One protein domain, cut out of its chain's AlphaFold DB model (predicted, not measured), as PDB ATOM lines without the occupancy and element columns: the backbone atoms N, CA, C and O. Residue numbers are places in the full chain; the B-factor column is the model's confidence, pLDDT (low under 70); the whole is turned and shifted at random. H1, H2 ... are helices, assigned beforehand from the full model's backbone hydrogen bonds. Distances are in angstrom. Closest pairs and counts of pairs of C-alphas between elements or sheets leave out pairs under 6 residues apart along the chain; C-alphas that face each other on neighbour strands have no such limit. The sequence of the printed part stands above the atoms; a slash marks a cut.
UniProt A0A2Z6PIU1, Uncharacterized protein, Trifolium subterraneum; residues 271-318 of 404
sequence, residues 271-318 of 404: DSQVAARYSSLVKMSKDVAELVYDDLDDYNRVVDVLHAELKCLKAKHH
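AT A GLANCE: This is residues 271 to 318 of the 404 residues of an uncharacterized protein of Trifolium subterraneum (UniProt A0A2Z6PIU1). Two long helices, H1 and then H2, make a narrow V, meeting at a corner by a tight link, with their other ends spread apart. The printed part has 48 residues with two named helices and no named strand: all helix. It is loose, with a radius of gyration of the C-alphas of 13.1 A, and the C-alphas span 37 by 25 by 6 A.

HOW THE PARTS SIT: H1, residues 272 to 292, and H2, residues 296 to 318, run opposite ways at a shallow tilt of 28 degrees. They only just touch, only at the corner by their link, with 3 pairs of C-alphas within 8 A; the closest C-alphas are those of Val 292 and Tyr 299, 5.1 A apart. H1 touches with residue 292 alone, H2 with residues 298 to 302 alone. In H1 and H2 every O i to N i+4 pair is within hydrogen-bond range.

IN THESE COORDINATES: H1 begins at C-alpha 272 (-30.468, -20.410, 44.434) and is 30.3 A long from first to last C-alpha. H2, 32.5 A long, ends at C-alpha 318 (-45.927, -21.352, 22.966).

THE WHOLE: The C-alphas farthest apart, of Asp 271 and Asp 297, are 38.0 A apart. Residues 271 to 284 and 307 to 318 stand free. The printed part has no cut. Residues 271 and 318 are under pLDDT 70.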
ATOM      1  N   ASP A 271     -34.269 -22.827  43.064       65.75
ATOM      2  CA  ASP A 271     -32.833 -23.046  42.996       65.75
ATOM      3  C   ASP A 271     -32.169 -21.679  43.166       65.75
ATOM      4  O   ASP A 271     -32.497 -20.716  42.464       65.75
ATOM      5  N   SER A 272     -31.267 -21.595  44.141       71.75
ATOM      6  CA  SER A 272     -30.468 -20.410  44.434       71.75
ATOM      7  C   SER A 272     -29.907 -19.752  43.169       71.75
ATOM      8  O   SER A 272     -29.847 -18.527  43.095       71.75
ATOM      9  N   GLN A 273     -29.581 -20.542  42.139       72.25
ATOM     10  CA  GLN A 273     -29.111 -20.028  40.855       72.25
ATOM     11  C   GLN A 273     -30.214 -19.359  40.024       72.25
ATOM     12  O   GLN A 273     -29.983 -18.301  39.436       72.25
ATOM     13  N   VAL A 274     -31.417 -19.936  39.967       78.75
ATOM     14  CA  VAL A 274     -32.561 -19.358  39.241       78.75
ATOM     15  C   VAL A 274     -33.016 -18.067  39.920       78.75
ATOM     16  O   VAL A 274     -33.225 -17.060  39.242       78.75
ATOM     17  N   ALA A 275     -33.083 -18.064  41.253       80.06
ATOM     18  CA  ALA A 275     -33.394 -16.869  42.033       80.06
ATOM     19  C   ALA A 275     -32.351 -15.757  41.826       80.06
ATOM     20  O   ALA A 275     -32.719 -14.600  41.623       80.06
ATOM     21  N   ALA A 276     -31.056 -16.097  41.812       82.19
ATOM     22  CA  ALA A 276     -29.987 -15.131  41.561       82.19
ATOM     23  C   ALA A 276     -30.080 -14.508  40.158       82.19
ATOM     24  O   ALA A 276     -29.950 -13.293  40.016       82.19
ATOM     25  N   ARG A 277     -30.362 -15.316  39.125       89.25
ATOM     26  CA  ARG A 277     -30.556 -14.821  37.749       89.25
ATOM     27  C   ARG A 277     -31.752 -13.877  37.647       89.25
ATOM     28  O   ARG A 277     -31.630 -12.822  37.035       89.25
ATOM     29  N   TYR A 278     -32.876 -14.230  38.271       90.12
ATOM     30  CA  TYR A 278     -34.059 -13.370  38.317       90.12
ATOM     31  C   TYR A 278     -33.772 -12.046  39.033       90.12
ATOM     32  O   TYR A 278     -34.051 -10.982  38.489       90.12
ATOM     33  N   SER A 279     -33.158 -12.103  40.218       86.62
ATOM     34  CA  SER A 279     -32.809 -10.913  41.002       86.62
ATOM     35  C   SER A 279     -31.872  -9.974  40.235       86.62
ATOM     36  O   SER A 279     -32.117  -8.770  40.167       86.62
ATOM     37  N   SER A 280     -30.846 -10.530  39.581       92.06
ATOM     38  CA  SER A 280     -29.931  -9.765  38.729       92.06
ATOM     39  C   SER A 280     -30.665  -9.074  37.576       92.06
ATOM     40  O   SER A 280     -30.477  -7.880  37.355       92.06
ATOM     41  N   LEU A 281     -31.562  -9.793  36.887       95.06
ATOM     42  CA  LEU A 281     -32.356  -9.229  35.796       95.06
ATOM     43  C   LEU A 281     -33.232  -8.067  36.275       95.06
ATOM     44  O   LEU A 281     -33.217  -7.010  35.659       95.06
ATOM     45  N   VAL A 282     -33.941  -8.238  37.395       94.44
ATOM     46  CA  VAL A 282     -34.785  -7.184  37.978       94.44
ATOM     47  C   VAL A 282     -33.961  -5.954  38.350       94.44
ATOM     48  O   VAL A 282     -34.388  -4.836  38.067       94.44
ATOM     49  N   LYS A 283     -32.778  -6.147  38.951       93.31
ATOM     50  CA  LYS A 283     -31.881  -5.042  39.297       93.31
ATOM     51  C   LYS A 283     -31.461  -4.263  38.050       93.31
ATOM     52  O   LYS A 283     -31.678  -3.060  38.000       93.31
ATOM     53  N   MET A 284     -30.963  -4.950  37.023       95.06
ATOM     54  CA  MET A 284     -30.565  -4.300  35.769       95.06
ATOM     55  C   MET A 284     -31.738  -3.590  35.089       95.06
ATOM     56  O   MET A 284     -31.580  -2.473  34.611       95.06
ATOM     57  N   SER A 285     -32.930  -4.198  35.061       95.38
ATOM     58  CA  SER A 285     -34.120  -3.551  34.498       95.38
ATOM     59  C   SER A 285     -34.499  -2.276  35.249       95.38
ATOM     60  O   SER A 285     -34.941  -1.318  34.622       95.38
ATOM     61  N   LYS A 286     -34.310  -2.248  36.573       95.62
ATOM     62  CA  LYS A 286     -34.536  -1.053  37.386       95.62
ATOM     63  C   LYS A 286     -33.508   0.036  37.082       95.62
ATOM     64  O   LYS A 286     -33.911   1.169  36.858       95.62
ATOM     65  N   ASP A 287     -32.227  -0.319  37.028       96.12
ATOM     66  CA  ASP A 287     -31.147   0.632  36.743       96.12
ATOM     67  C   ASP A 287     -31.319   1.249  35.343       96.12
ATOM     68  O   ASP A 287     -31.195   2.456  35.175       96.12
ATOM     69  N   VAL A 288     -31.699   0.444  34.343       96.38
ATOM     70  CA  VAL A 288     -32.038   0.948  33.001       96.38
ATOM     71  C   VAL A 288     -33.234   1.896  33.061       96.38
ATOM     72  O   VAL A 288     -33.166   2.974  32.484       96.38
ATOM     73  N   ALA A 289     -34.307   1.533  33.770       96.31
ATOM     74  CA  ALA A 289     -35.487   2.386  33.892       96.31
ATOM     75  C   ALA A 289     -35.172   3.734  34.562       96.31
ATOM     76  O   ALA A 289     -35.689   4.751  34.117       96.31
ATOM     77  N   GLU A 290     -34.305   3.758  35.580       96.31
ATOM     78  CA  GLU A 290     -33.850   4.992  36.241       96.31
ATOM     79  C   GLU A 290     -32.978   5.879  35.339       96.31
ATOM     80  O   GLU A 290     -32.874   7.071  35.597       96.31
ATOM     81  N   LEU A 291     -32.372   5.340  34.277       96.31
ATOM     82  CA  LEU A 291     -31.543   6.117  33.350       96.31
ATOM     83  C   LEU A 291     -32.314   6.648  32.139       96.31
ATOM     84  O   LEU A 291     -31.954   7.693  31.613       96.31
ATOM     85  N   VAL A 292     -33.341   5.927  31.681       96.62
ATOM     86  CA  VAL A 292     -34.013   6.234  30.405       96.62
ATOM     87  C   VAL A 292     -35.369   6.915  30.557       96.62
ATOM     88  O   VAL A 292     -35.987   7.223  29.552       96.62
ATOM     89  N   TYR A 293     -35.877   7.120  31.778       94.06
ATOM     90  CA  TYR A 293     -37.238   7.649  31.961       94.06
ATOM     91  C   TYR A 293     -37.382   9.145  31.640       94.06
ATOM     92  O   TYR A 293     -38.496   9.579  31.351       94.06
ATOM     93  N   ASP A 294     -36.294   9.919  31.711       96.00
ATOM     94  CA  ASP A 294     -36.316  11.371  31.491       96.00
ATOM     95  C   ASP A 294     -36.264  11.752  29.998       96.00
ATOM     96  O   ASP A 294     -36.821  12.778  29.608       96.00
ATOM     97  N   ASP A 295     -35.633  10.927  29.155       98.00
ATOM     98  CA  ASP A 295     -35.527  11.153  27.711       98.00
ATOM     99  C   ASP A 295     -36.516  10.262  26.944       98.00
ATOM    100  O   ASP A 295     -36.497   9.032  27.041       98.00
ATOM    101  N   LEU A 296     -37.413  10.888  26.178       96.56
ATOM    102  CA  LEU A 296     -38.502  10.186  25.499       96.56
ATOM    103  C   LEU A 296     -38.000   9.246  24.393       96.56
ATOM    104  O   LEU A 296     -38.596   8.186  24.176       96.56
ATOM    105  N   ASP A 297     -36.927   9.613  23.694       97.75
ATOM    106  CA  ASP A 297     -36.387   8.816  22.595       97.75
ATOM    107  C   ASP A 297     -35.678   7.567  23.139       97.75
ATOM    108  O   ASP A 297     -35.921   6.453  22.656       97.75
ATOM    109  N   ASP A 298     -34.886   7.716  24.203       97.44
ATOM    110  CA  ASP A 298     -34.252   6.599  24.905       97.44
ATOM    111  C   ASP A 298     -35.278   5.685  25.587       97.44
ATOM    112  O   ASP A 298     -35.163   4.454  25.494       97.44
ATOM    113  N   TYR A 299     -36.319   6.252  26.207       97.00
ATOM    114  CA  TYR A 299     -37.438   5.487  26.754       97.00
ATOM    115  C   TYR A 299     -38.092   4.613  25.679       97.00
ATOM    116  O   TYR A 299     -38.191   3.392  25.846       97.00
ATOM    117  N   ASN A 300     -38.507   5.214  24.557       97.31
ATOM    118  CA  ASN A 300     -39.173   4.494  23.470       97.31
ATOM    119  C   ASN A 300     -38.265   3.401  22.897       97.31
ATOM    120  O   ASN A 300     -38.701   2.262  22.721       97.31
ATOM    121  N   ARG A 301     -36.975   3.703  22.707       97.88
ATOM    122  CA  ARG A 301     -35.980   2.731  22.249       97.88
ATOM    123  C   ARG A 301     -35.881   1.522  23.182       97.88
ATOM    124  O   ARG A 301     -35.856   0.386  22.705       97.88
ATOM    125  N   VAL A 302     -35.811   1.729  24.498       97.06
ATOM    126  CA  VAL A 302     -35.737   0.621  25.467       97.06
ATOM    127  C   VAL A 302     -37.041  -0.171  25.511       97.06
ATOM    128  O   VAL A 302     -37.005  -1.404  25.536       97.06
ATOM    129  N   VAL A 303     -38.190   0.504  25.485       97.00
ATOM    130  CA  VAL A 303     -39.504  -0.150  25.473       97.00
ATOM    131  C   VAL A 303     -39.667  -1.038  24.244       97.00
ATOM    132  O   VAL A 303     -40.097  -2.185  24.388       97.00
ATOM    133  N   ASP A 304     -39.267  -0.569  23.064       97.69
ATOM    134  CA  ASP A 304     -39.339  -1.348  21.827       97.69
ATOM    135  C   ASP A 304     -38.493  -2.622  21.903       97.69
ATOM    136  O   ASP A 304     -38.960  -3.711  21.546       97.69
ATOM    137  N   VAL A 305     -37.271  -2.517  22.437       97.25
ATOM    138  CA  VAL A 305     -36.382  -3.668  22.660       97.25
ATOM    139  C   VAL A 305     -37.015  -4.666  23.635       97.25
ATOM    140  O   VAL A 305     -37.077  -5.864  23.342       97.25
ATOM    141  N   LEU A 306     -37.527  -4.194  24.776       96.25
ATOM    142  CA  LEU A 306     -38.172  -5.050  25.776       96.25
ATOM    143  C   LEU A 306     -39.438  -5.714  25.228       96.25
ATOM    144  O   LEU A 306     -39.682  -6.894  25.486       96.25
ATOM    145  N   HIS A 307     -40.236  -4.987  24.448       96.38
ATOM    146  CA  HIS A 307     -41.448  -5.508  23.835       96.38
ATOM    147  C   HIS A 307     -41.131  -6.569  22.770       96.38
ATOM    148  O   HIS A 307     -41.779  -7.624  22.731       96.38
ATOM    149  N   ALA A 308     -40.105  -6.339  21.944       97.25
ATOM    150  CA  ALA A 308     -39.618  -7.315  20.976       97.25
ATOM    151  C   ALA A 308     -39.133  -8.600  21.666       97.25
ATOM    152  O   ALA A 308     -39.553  -9.697  21.283       97.25
ATOM    153  N   GLU A 309     -38.330  -8.484  22.727       96.12
ATOM    154  CA  GLU A 309     -37.831  -9.650  23.460       96.12
ATOM    155  C   GLU A 309     -38.962 -10.390  24.183       96.12
ATOM    156  O   GLU A 309     -39.050 -11.618  24.114       96.12
ATOM    157  N   LEU A 310     -39.908  -9.670  24.791       94.69
ATOM    158  CA  LEU A 310     -41.091 -10.270  25.408       94.69
ATOM    159  C   LEU A 310     -41.908 -11.078  24.392       94.69
ATOM    160  O   LEU A 310     -42.354 -12.190  24.693       94.69
ATOM    161  N   LYS A 311     -42.091 -10.551  23.177       96.25
ATOM    162  CA  LYS A 311     -42.774 -11.255  22.084       96.25
ATOM    163  C   LYS A 311     -42.012 -12.519  21.675       96.25
ATOM    164  O   LYS A 311     -42.629 -13.581  21.548       96.25
ATOM    165  N   CYS A 312     -40.690 -12.434  21.528       94.44
ATOM    166  CA  CYS A 312     -39.822 -13.574  21.224       94.44
ATOM    167  C   CYS A 312     -39.889 -14.665  22.305       94.44
ATOM    168  O   CYS A 312     -40.037 -15.848  21.989       94.44
ATOM    169  N   LEU A 313     -39.825 -14.285  23.583       93.44
ATOM    170  CA  LEU A 313     -39.897 -15.211  24.714       93.44
ATOM    171  C   LEU A 313     -41.266 -15.889  24.809       93.44
ATOM    172  O   LEU A 313     -41.333 -17.112  24.951       93.44
ATOM    173  N   LYS A 314     -42.359 -15.133  24.642       92.50
ATOM    174  CA  LYS A 314     -43.715 -15.702  24.568       92.50
ATOM    175  C   LYS A 314     -43.821 -16.722  23.432       92.50
ATOM    176  O   LYS A 314     -44.281 -17.839  23.660       92.50
ATOM    177  N   ALA A 315     -43.327 -16.399  22.235       93.94
ATOM    178  CA  ALA A 315     -43.345 -17.319  21.096       93.94
ATOM    179  C   ALA A 315     -42.554 -18.615  21.366       93.94
ATOM    180  O   ALA A 315     -43.041 -19.706  21.067       93.94
ATOM    181  N   LYS A 316     -41.375 -18.526  22.001       91.81
ATOM    182  CA  LYS A 316     -40.579 -19.701  22.411       91.81
ATOM    183  C   LYS A 316     -41.317 -20.591  23.419       91.81
ATOM    184  O   LYS A 316     -41.188 -21.814  23.359       91.81
ATOM    185  N   HIS A 317     -42.097 -20.001  24.325       83.81
ATOM    186  CA  HIS A 317     -42.902 -20.749  25.293       83.81
ATOM    187  C   HIS A 317     -44.136 -21.412  24.663       83.81
ATOM    188  O   HIS A 317     -44.450 -22.545  25.021       83.81
ATOM    189  N   HIS A 318     -44.787 -20.769  23.689       69.81
ATOM    190  CA  HIS A 318     -45.927 -21.352  22.966       69.81
ATOM    191  C   HIS A 318     -45.516 -22.386  21.897       69.81
ATOM    192  O   HIS A 318     -46.282 -23.302  21.610       69.81
TER     193      HIS A 318